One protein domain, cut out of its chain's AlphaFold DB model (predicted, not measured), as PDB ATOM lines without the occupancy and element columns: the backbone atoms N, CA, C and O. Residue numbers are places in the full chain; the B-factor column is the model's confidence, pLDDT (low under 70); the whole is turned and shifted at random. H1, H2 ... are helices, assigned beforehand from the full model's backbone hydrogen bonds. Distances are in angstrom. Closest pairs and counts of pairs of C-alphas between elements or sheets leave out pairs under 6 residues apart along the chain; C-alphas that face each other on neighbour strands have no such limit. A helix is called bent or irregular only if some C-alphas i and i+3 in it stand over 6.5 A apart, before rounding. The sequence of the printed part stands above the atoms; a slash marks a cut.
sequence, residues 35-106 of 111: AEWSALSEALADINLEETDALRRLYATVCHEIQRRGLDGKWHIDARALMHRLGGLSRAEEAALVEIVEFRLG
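AT A GLANCE: This is residues 35 to 106 of the 111 residues of an uncharacterized protein of Xanthomonadales bacterium (UniProt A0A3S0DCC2). A compact cluster of mostly crossed helices, in which the long, kinked helix H2 forms one side and H1, H4 and H5 pack against its inner face at successive places. H5 crosses near residues 55 to 58 of H2, H4 runs back beside residues 59 to 66, and H1 crosses residues 62 to 69, while the short H3 sits at the far end between H2 and H4 and packs on H1. The printed part has 72 residues with five named helices, H1 to H5 in chain order, and no named strand; its class is all helix. It is compact, with a radius of gyration of the C-alphas of 11.2 A and spans of 30 by 26 by 17 A.

IN THESE COORDINATES: H1, residues 35 to 44, begins at C-alpha 35 (72.616, -99.078, -44.765) and is 14.3 A long from first to last C-alpha. H2, residues 52 to 69, is the longest helix at 24.6 A and ends at C-alpha 69 (61.567, -89.414, -43.528). It is irregular, with C-alphas 56 and 59 at 7.7 A, and has a kink of 62 degrees near residue 59. H3, residues 71 to 75, is 5.8 A long, and H4, residues 79 to 86, is 10.3 A long. H5, residues 91 to 104, is 20.1 A long and ends at C-alpha 104 (72.880, -99.420, -31.904).

HOW THE PARTS SIT: H1 and H2 are the hubs, touching three helices each. H1 touches residues 62 to 69 of H2 alone, at a steep tilt of 66 degrees, opposite ways; the closest C-alphas, of Ala 43 and Glu 65, are 5.2 A apart. H1 touches H3, where the closest C-alphas, of Ala 35 and Trp 75, are 5.6 A apart. H1 also touches residues 101 to 104 of H5 alone, about perpendicular at 90 degrees, with the closest C-alphas, of Ser 41 and Val 101, 5.4 A apart. Residues 59 to 66 of H2 alone touch H4, at a shallow tilt of 9 degrees, opposite ways; the closest C-alphas, of Tyr 59 and Leu 86, are 6.1 A apart. Residues 55 to 58 of H2 alone touch H5, with residues 94 to 98 of H5 alone, at a steep tilt of 61 degrees, the same way; the closest C-alphas, of Leu 55 and Glu 94, are 6.8 A apart. H1 and H4 are close but not clearly touching, with the C-alphas of Glu 36 and Leu 82 closest at 7.6 A. H3 and H5 are apart, and H4 and H5 are only just apart, at 8.1 A. In H1, H3, H4 and H5 every O i to N i+4 pair is within hydrogen-bond range; in H2 it is 11 of 14.

THE WHOLE: The two C-alphas farthest apart, of Thr 52 and His 76, are 30.9 A apart. The printed part has no cut. The links H2 to H3, H3 to H4 and H4 to H5 are tight, and H1 to H2 is short. The mean pLDDT of the printed part is 81.3; residues 50 to 56, of which 52 to 56 belong to H2, are under 70.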
ATOM      1  N   ALA A  35      73.543-100.124 -44.344       87.62
ATOM      2  CA  ALA A  35      72.616 -99.078 -44.765       87.62
ATOM      3  C   ALA A  35      71.190 -99.358 -44.264       87.62
ATOM      4  O   ALA A  35      70.540 -98.470 -43.715       87.62
ATOM      5  N   GLU A  36      70.727-100.607 -44.377       85.06
ATOM      6  CA  GLU A  36      69.428-101.031 -43.842       85.06
ATOM      7  C   GLU A  36      69.391-100.912 -42.314       85.06
ATOM      8  O   GLU A  36      68.420-100.394 -41.766       85.06
ATOM      9  N   TRP A  37      70.461-101.297 -41.616       87.00
ATOM     10  CA  TRP A  37      70.556-101.116 -40.168       87.00
ATOM     11  C   TRP A  37      70.530 -99.648 -39.741       87.00
ATOM     12  O   TRP A  37      69.925 -99.312 -38.721       87.00
ATOM     13  N   SER A  38      71.175 -98.773 -40.509       88.06
ATOM     14  CA  SER A  38      71.182 -97.332 -40.245       88.06
ATOM     15  C   SER A  38      69.792 -96.731 -40.451       88.06
ATOM     16  O   SER A  38      69.309 -95.995 -39.591       88.06
ATOM     17  N   ALA A  39      69.099 -97.125 -41.523       85.62
ATOM     18  CA  ALA A  39      67.715 -96.733 -41.772       85.62
ATOM     19  C   ALA A  39      66.758 -97.239 -40.678       85.62
ATOM     20  O   ALA A  39      65.916 -96.479 -40.206       85.62
ATOM     21  N   LEU A  40      66.906 -98.493 -40.234       85.06
ATOM     22  CA  LEU A  40      66.110 -99.068 -39.145       85.06
ATOM     23  C   LEU A  40      66.334 -98.333 -37.820       85.06
ATOM     24  O   LEU A  40      65.369 -97.985 -37.142       85.06
ATOM     25  N   SER A  41      67.592 -98.051 -37.477       85.19
ATOM     26  CA  SER A  41      67.932 -97.325 -36.248       85.19
ATOM     27  C   SER A  41      67.334 -95.918 -36.264       85.19
ATOM     28  O   SER A  41      66.734 -95.488 -35.287       85.19
ATOM     29  N   GLU A  42      67.423 -95.211 -37.394       87.56
ATOM     30  CA  GLU A  42      66.852 -93.869 -37.541       87.56
ATOM     31  C   GLU A  42      65.317 -93.863 -37.555       87.56
ATOM     32  O   GLU A  42      64.705 -92.944 -37.009       87.56
ATOM     33  N   ALA A  43      64.683 -94.881 -38.144       85.81
ATOM     34  CA  ALA A  43      63.229 -95.033 -38.141       85.81
ATOM     35  C   ALA A  43      62.677 -95.274 -36.727       85.81
ATOM     36  O   ALA A  43      61.600 -94.790 -36.390       85.81
ATOM     37  N   LEU A  44      63.420 -96.009 -35.899       84.88
ATOM     38  CA  LEU A  44      62.994 -96.419 -34.560       84.88
ATOM     39  C   LEU A  44      63.556 -95.535 -33.440       84.88
ATOM     40  O   LEU A  44      63.190 -95.714 -32.280       84.88
ATOM     41  N   ALA A  45      64.392 -94.547 -33.771       84.50
ATOM     42  CA  ALA A  45      65.063 -93.693 -32.799       84.50
ATOM     43  C   ALA A  45      64.098 -92.992 -31.829       84.50
ATOM     44  O   ALA A  45      64.440 -92.812 -30.672       84.50
ATOM     45  N   ASP A  46      62.882 -92.632 -32.232       80.75
ATOM     46  CA  ASP A  46      61.958 -91.876 -31.367       80.75
ATOM     47  C   ASP A  46      60.870 -92.752 -30.726       80.75
ATOM     48  O   ASP A  46      59.890 -92.244 -30.182       80.75
ATOM     49  N   ILE A  47      61.016 -94.076 -30.811       78.31
ATOM     50  CA  ILE A  47      59.973 -95.035 -30.442       78.31
ATOM     51  C   ILE A  47      60.352 -95.743 -29.153       78.31
ATOM     52  O   ILE A  47      61.481 -96.196 -28.991       78.31
ATOM     53  N   ASN A  48      59.390 -95.858 -28.237       77.12
ATOM     54  CA  ASN A  48      59.550 -96.674 -27.043       77.12
ATOM     55  C   ASN A  48      59.365 -98.157 -27.400       77.12
ATOM     56  O   ASN A  48      58.234 -98.631 -27.521       77.12
ATOM     57  N   LEU A  49      60.470 -98.878 -27.600       71.25
ATOM     58  CA  LEU A  49      60.448-100.290 -27.995       71.25
ATOM     59  C   LEU A  49      60.185-101.254 -26.823       71.25
ATOM     60  O   LEU A  49      59.916-102.429 -27.067       71.25
ATOM     61  N   GLU A  50      60.190-100.773 -25.572       67.88
ATOM     62  CA  GLU A  50      59.866-101.584 -24.386       67.88
ATOM     63  C   GLU A  50      58.356-101.867 -24.242       67.88
ATOM     64  O   GLU A  50      57.952-102.757 -23.490       67.88
ATOM     65  N   GLU A  51      57.493-101.142 -24.962       68.19
ATOM     66  CA  GLU A  51      56.059-101.429 -24.968       68.19
ATOM     67  C   GLU A  51      55.762-102.717 -25.754       68.19
ATOM     68  O   GLU A  51      56.084-102.832 -26.934       68.19
ATOM     69  N   THR A  52      55.050-103.674 -25.144       58.38
ATOM     70  CA  THR A  52      54.646-104.952 -25.778       58.38
ATOM     71  C   THR A  52      53.928-104.763 -27.123       58.38
ATOM     72  O   THR A  52      53.979-105.612 -28.016       58.38
ATOM     73  N   ASP A  53      53.250-103.631 -27.279       66.31
ATOM     74  CA  ASP A  53      52.556-103.244 -28.498       66.31
ATOM     75  C   ASP A  53      53.487-102.689 -29.595       66.31
ATOM     76  O   ASP A  53      53.123-102.732 -30.774       66.31
ATOM     77  N   ALA A  54      54.679-102.198 -29.242       64.38
ATOM     78  CA  ALA A  54      55.677-101.705 -30.188       64.38
ATOM     79  C   ALA A  54      56.183-102.840 -31.088       64.38
ATOM     80  O   ALA A  54      56.187-102.690 -32.307       64.38
ATOM     81  N   LEU A  55      56.462-104.020 -30.520       63.59
ATOM     82  CA  LEU A  55      56.795-105.231 -31.287       63.59
ATOM     83  C   LEU A  55      55.672-105.636 -32.252       63.59
ATOM     84  O   LEU A  55      55.920-106.014 -33.393       63.59
ATOM     85  N   ARG A  56      54.407-105.509 -31.831       66.38
ATOM     86  CA  ARG A  56      53.251-105.827 -32.688       66.38
ATOM     87  C   ARG A  56      53.077-104.865 -33.859       66.38
ATOM     88  O   ARG A  56      52.513-105.268 -34.874       66.38
ATOM     89  N   ARG A  57      53.510-103.612 -33.710       73.69
ATOM     90  CA  ARG A  57      53.388-102.566 -34.737       73.69
ATOM     91  C   ARG A  57      54.687-102.306 -35.495       73.69
ATOM     92  O   ARG A  57      54.640-101.567 -36.472       73.69
ATOM     93  N   LEU A  58      55.789-102.954 -35.113       75.88
ATOM     94  CA  LEU A  58      57.144-102.739 -35.625       75.88
ATOM     95  C   LEU A  58      57.181-102.592 -37.148       75.88
ATOM     96  O   LEU A  58      57.647-101.579 -37.658       75.88
ATOM     97  N   TYR A  59      56.602-103.555 -37.868       79.88
ATOM     98  CA  TYR A  59      56.505-103.507 -39.324       79.88
ATOM     99  C   TYR A  59      55.806-102.237 -39.835       79.88
ATOM    100  O   TYR A  59      56.373-101.486 -40.626       79.88
ATOM    101  N   ALA A  60      54.582-101.969 -39.366       81.25
ATOM    102  CA  ALA A  60      53.797-100.817 -39.809       81.25
ATOM    103  C   ALA A  60      54.507 -99.493 -39.493       81.25
ATOM    104  O   ALA A  60      54.482 -98.556 -40.291       81.25
ATOM    105  N   THR A  61      55.175 -99.441 -38.347       85.50
ATOM    106  CA  THR A  61      55.907 -98.277 -37.874       85.50
ATOM    107  C   THR A  61      57.166 -98.013 -38.694       85.50
ATOM    108  O   THR A  61      57.357 -96.890 -39.152       85.50
ATOM    109  N   VAL A  62      57.983 -99.035 -38.964       85.69
ATOM    110  CA  VAL A  62      59.163 -98.898 -39.831       85.69
ATOM    111  C   VAL A  62      58.748 -98.474 -41.241       85.69
ATOM    112  O   VAL A  62      59.346 -97.557 -41.802       85.69
ATOM    113  N   CYS A  63      57.692 -99.077 -41.797       85.12
ATOM    114  CA  CYS A  63      57.162 -98.690 -43.105       85.12
ATOM    115  C   CYS A  63      56.775 -97.209 -43.152       85.12
ATOM    116  O   CYS A  63      57.143 -96.501 -44.092       85.12
ATOM    117  N   HIS A  64      56.045 -96.751 -42.133       87.69
ATOM    118  CA  HIS A  64      55.619 -95.364 -42.025       87.69
ATOM    119  C   HIS A  64      56.814 -94.411 -41.932       87.69
ATOM    120  O   HIS A  64      56.873 -93.434 -42.675       87.69
ATOM    121  N   GLU A  65      57.790 -94.706 -41.074       89.12
ATOM    122  CA  GLU A  65      58.923 -93.813 -40.825       89.12
ATOM    123  C   GLU A  65      59.920 -93.769 -41.987       89.12
ATOM    124  O   GLU A  65      60.417 -92.687 -42.306       89.12
ATOM    125  N   ILE A  66      60.156 -94.889 -42.683       86.81
ATOM    126  CA  ILE A  66      60.980 -94.910 -43.903       86.81
ATOM    127  C   ILE A  66      60.388 -93.977 -44.962       86.81
ATOM    128  O   ILE A  66      61.111 -93.152 -45.517       86.81
ATOM    129  N   GLN A  67      59.077 -94.070 -45.205       87.19
ATOM    130  CA  GLN A  67      58.390 -93.226 -46.184       87.19
ATOM    131  C   GLN A  67      58.337 -91.764 -45.733       87.19
ATOM    132  O   GLN A  67      58.654 -90.863 -46.505       87.19
ATOM    133  N   ARG A  68      57.963 -91.516 -44.471       91.56
ATOM    134  CA  ARG A  68      57.799 -90.165 -43.922       91.56
ATOM    135  C   ARG A  68      59.110 -89.380 -43.911       91.56
ATOM    136  O   ARG A  68      59.088 -88.176 -44.148       91.56
ATOM    137  N   ARG A  69      60.235 -90.041 -43.612       88.75
ATOM    138  CA  ARG A  69      61.567 -89.414 -43.528       88.75
ATOM    139  C   ARG A  69      62.390 -89.545 -44.820       88.75
ATOM    140  O   ARG A  69      63.491 -89.003 -44.867       88.75
ATOM    141  N   GLY A  70      61.900 -90.242 -45.850       89.94
ATOM    142  CA  GLY A  70      62.638 -90.469 -47.104       89.94
ATOM    143  C   GLY A  70      63.951 -91.237 -46.903       89.94
ATOM    144  O   GLY A  70      64.978 -90.904 -47.502       89.94
ATOM    145  N   LEU A  71      63.948 -92.222 -45.996       90.12
ATOM    146  CA  LEU A  71      65.162 -92.959 -45.607       90.12
ATOM    147  C   LEU A  71      65.689 -93.860 -46.722       90.12
ATOM    148  O   LEU A  71      66.878 -94.162 -46.758       90.12
ATOM    149  N   ASP A  72      64.814 -94.260 -47.633       89.88
ATOM    150  CA  ASP A  72      65.134 -95.030 -48.826       89.88
ATOM    151  C   ASP A  72      66.087 -94.276 -49.755       89.88
ATOM    152  O   ASP A  72      67.136 -94.803 -50.128       89.88
ATOM    153  N   GLY A  73      65.786 -93.005 -50.031       88.38
ATOM    154  CA  GLY A  73      66.662 -92.124 -50.799       88.38
ATOM    155  C   GLY A  73      67.936 -91.757 -50.039       88.38
ATOM    156  O   GLY A  73      69.021 -91.762 -50.615       88.38
ATOM    157  N   LYS A  74      67.831 -91.479 -48.734       93.12
ATOM    158  CA  LYS A  74      68.981 -91.100 -47.896       93.12
ATOM    159  C   LYS A  74      70.028 -92.213 -47.812       93.12
ATOM    160  O   LYS A  74      71.218 -91.968 -48.006       93.12
ATOM    161  N   TRP A  75      69.585 -93.431 -47.512       89.94
ATOM    162  CA  TRP A  75      70.464 -94.576 -47.277       89.94
ATOM    163  C   TRP A  75      70.685 -95.435 -48.523       89.94
ATOM    164  O   TRP A  75      71.456 -96.387 -48.459       89.94
ATOM    165  N   HIS A  76      70.075 -95.074 -49.657       91.50
ATOM    166  CA  HIS A  76      70.170 -95.803 -50.925       91.50
ATOM    167  C   HIS A  76      69.752 -97.278 -50.783       91.50
ATOM    168  O   HIS A  76      70.429 -98.181 -51.276       91.50
ATOM    169  N   ILE A  77      68.640 -97.521 -50.086       89.69
ATOM    170  CA  ILE A  77      68.103 -98.866 -49.838       89.69
ATOM    171  C   ILE A  77      66.850 -99.129 -50.678       89.69
ATOM    172  O   ILE A  77      66.059 -98.225 -50.944       89.69
ATOM    173  N   ASP A  78      66.619-100.391 -51.043       90.88
ATOM    174  CA  ASP A  78      65.335-100.812 -51.606       90.88
ATOM    175  C   ASP A  78      64.315-100.975 -50.473       90.88
ATOM    176  O   ASP A  78      64.214-102.025 -49.828       90.88
ATOM    177  N   ALA A  79      63.539 -99.918 -50.226       86.12
ATOM    178  CA  ALA A  79      62.511 -99.930 -49.194       86.12
ATOM    179  C   ALA A  79      61.483-101.044 -49.395       86.12
ATOM    180  O   ALA A  79      61.016-101.617 -48.416       86.12
ATOM    181  N   ARG A  80      61.137-101.398 -50.635       87.00
ATOM    182  CA  ARG A  80      60.129-102.429 -50.895       87.00
ATOM    183  C   ARG A  80      60.661-103.813 -50.541       87.00
ATOM    184  O   ARG A  80      59.937-104.598 -49.926       87.00
ATOM    185  N   ALA A  81      61.913-104.100 -50.890       87.38
ATOM    186  CA  ALA A  81      62.578-105.338 -50.498       87.38
ATOM    187  C   ALA A  81      62.759-105.423 -48.973       87.38
ATOM    188  O   ALA A  81      62.467-106.464 -48.378       87.38
ATOM    189  N   LEU A  82      63.162-104.322 -48.328       85.75
ATOM    190  CA  LEU A  82      63.285-104.245 -46.872       85.75
ATOM    191  C   LEU A  82      61.936-104.494 -46.180       85.75
ATOM    192  O   LEU A  82      61.856-105.322 -45.275       85.75
ATOM    193  N   MET A  83      60.859-103.854 -46.641       85.06
ATOM    194  CA  MET A  83      59.506-104.067 -46.114       85.06
ATOM    195  C   MET A  83      59.062-105.523 -46.278       85.06
ATOM    196  O   MET A  83      58.565-106.123 -45.328       85.06
ATOM    197  N   HIS A  84      59.286-106.132 -47.443       86.06
ATOM    198  CA  HIS A  84      58.934-107.537 -47.659       86.06
ATOM    199  C   HIS A  84      59.645-108.468 -46.666       86.06
ATOM    200  O   HIS A  84      59.041-109.404 -46.149       86.06
ATOM    201  N   ARG A  85      60.921-108.199 -46.364       86.44
ATOM    202  CA  ARG A  85      61.687-108.962 -45.371       86.44
ATOM    203  C   ARG A  85      61.167-108.744 -43.953       86.44
ATOM    204  O   ARG A  85      60.987-109.716 -43.233       86.44
ATOM    205  N   LEU A  86      60.882-107.497 -43.573       84.38
ATOM    206  CA  LEU A  86      60.345-107.154 -42.252       84.38
ATOM    207  C   LEU A  86      58.972-107.789 -42.000       84.38
ATOM    208  O   LEU A  86      58.720-108.292 -40.913       84.38
ATOM    209  N   GLY A  87      58.099-107.807 -43.010       83.19
ATOM    210  CA  GLY A  87      56.788-108.453 -42.920       83.19
ATOM    211  C   GLY A  87      56.848-109.984 -42.856       83.19
ATOM    212  O   GLY A  87      55.844-110.615 -42.535       83.19
ATOM    213  N   GLY A  88      58.006-110.576 -43.169       82.31
ATOM    214  CA  GLY A  88      58.251-112.017 -43.114       82.31
ATOM    215  C   GLY A  88      58.984-112.492 -41.859       82.31
ATOM    216  O   GLY A  88      59.248-113.689 -41.760       82.31
ATOM    217  N   LEU A  89      59.326-111.597 -40.926       79.38
ATOM    218  CA  LEU A  89      60.047-111.972 -39.710       79.38
ATOM    219  C   LEU A  89      59.170-112.808 -38.772       79.38
ATOM    220  O   LEU A  89      57.982-112.551 -38.570       79.38
ATOM    221  N   SER A  90      59.785-113.805 -38.149       78.00
ATOM    222  CA  SER A  90      59.225-114.503 -37.000       78.00
ATOM    223  C   SER A  90      59.254-113.616 -35.750       78.00
ATOM    224  O   SER A  90      60.010-112.654 -35.650       78.00
ATOM    225  N   ARG A  91      58.470-113.978 -34.728       73.81
ATOM    226  CA  ARG A  91      58.405-113.223 -33.460       73.81
ATOM    227  C   ARG A  91      59.749-113.057 -32.759       73.81
ATOM    228  O   ARG A  91      59.969-112.051 -32.094       73.81
ATOM    229  N   ALA A  92      60.626-114.044 -32.868       73.06
ATOM    230  CA  ALA A  92      61.931-113.971 -32.233       73.06
ATOM    231  C   ALA A  92      62.958-113.225 -33.104       73.06
ATOM    232  O   ALA A  92      63.833-112.574 -32.547       73.06
ATOM    233  N   GLU A  93      62.794-113.187 -34.431       77.19
ATOM    234  CA  GLU A  93      63.545-112.255 -35.289       77.19
ATOM    235  C   GLU A  93      63.126-110.797 -35.070       77.19
ATOM    236  O   GLU A  93      63.976-109.913 -35.072       77.19
ATOM    237  N   GLU A  94      61.834-110.531 -34.844       78.75
ATOM    238  CA  GLU A  94      61.352-109.203 -34.437       78.75
ATOM    239  C   GLU A  94      61.993-108.769 -33.110       78.75
ATOM    240  O   GLU A  94      62.463-107.637 -32.998       78.75
ATOM    241  N   ALA A  95      62.050-109.672 -32.124       76.00
ATOM    242  CA  ALA A  95      62.695-109.412 -30.838       76.00
ATOM    243  C   ALA A  95      64.203-109.150 -30.996       76.00
ATOM    244  O   ALA A  95      64.704-108.150 -30.488       76.00
ATOM    245  N   ALA A  96      64.908-109.985 -31.768       77.62
ATOM    246  CA  ALA A  96      66.332-109.805 -32.052       77.62
ATOM    247  C   ALA A  96      66.616-108.481 -32.781       77.62
ATOM    248  O   ALA A  96      67.572-107.781 -32.456       77.62
ATOM    249  N   LEU A  97      65.772-108.103 -33.748       80.75
ATOM    250  CA  LEU A  97      65.875-106.821 -34.445       80.75
ATOM    251  C   LEU A  97      65.763-105.655 -33.462       80.75
ATOM    252  O   LEU A  97      66.592-104.747 -33.516       80.75
ATOM    253  N   VAL A  98      64.770-105.686 -32.566       79.19
ATOM    254  CA  VAL A  98      64.592-104.655 -31.534       79.19
ATOM    255  C   VAL A  98      65.824-104.559 -30.643       79.19
ATOM    256  O   VAL A  98      66.336-103.459 -30.464       79.19
ATOM    257  N   GLU A  99      66.354-105.679 -30.151       75.12
ATOM    258  CA  GLU A  99      67.565-105.670 -29.322       75.12
ATOM    259  C   GLU A  99      68.777-105.084 -30.058       75.12
ATOM    260  O   GLU A  99      69.493-104.246 -29.505       75.12
ATOM    261  N   ILE A 100      68.992-105.458 -31.325       75.62
ATOM    262  CA  ILE A 100      70.094-104.926 -32.139       75.62
ATOM    263  C   ILE A 100      69.926-103.419 -32.367       75.62
ATOM    264  O   ILE A 100      70.902-102.671 -32.298       75.62
ATOM    265  N   VAL A 101      68.704-102.952 -32.629       78.25
ATOM    266  CA  VAL A 101      68.416-101.524 -32.811       78.25
ATOM    267  C   VAL A 101      68.624-100.750 -31.512       78.25
ATOM    268  O   VAL A 101      69.321 -99.739 -31.524       78.25
ATOM    269  N   GLU A 102      68.095-101.232 -30.390       77.12
ATOM    270  CA  GLU A 102      68.295-100.628 -29.069       77.12
ATOM    271  C   GLU A 102      69.788-100.555 -28.713       77.12
ATOM    272  O   GLU A 102      70.271 -99.517 -28.257       77.12
ATOM    273  N   PHE A 103      70.557-101.613 -28.990       74.38
ATOM    274  CA  PHE A 103      72.010-101.610 -28.831       74.38
ATOM    275  C   PHE A 103      72.679-100.530 -29.694       74.38
ATOM    276  O   PHE A 103      73.476 -99.740 -29.187       74.38
ATOM    277  N   ARG A 104      72.326-100.434 -30.983       73.06
ATOM    278  CA  ARG A 104      72.880 -99.420 -31.904       73.06
ATOM    279  C   ARG A 104      72.492 -97.991 -31.524       73.06
ATOM    280  O   ARG A 104      73.270 -97.074 -31.774       73.06
ATOM    281  N   LEU A 105      71.331 -97.798 -30.903       76.31
ATOM    282  CA  LEU A 105      70.885 -96.514 -30.356       76.31
ATOM    283  C   LEU A 105      71.532 -96.176 -29.000       76.31
ATOM    284  O   LEU A 105      71.303 -95.084 -28.480       76.31
ATOM    285  N   GLY A 106      72.328 -97.081 -28.420       74.31
ATOM    286  CA  GLY A 106      72.941 -96.905 -27.100       74.31
ATOM    287  C   GLY A 106      71.951 -97.014 -25.937       74.31
ATOM    288  O   GLY A 106      72.221 -96.501 -24.853       74.31
TER     289      GLY A 106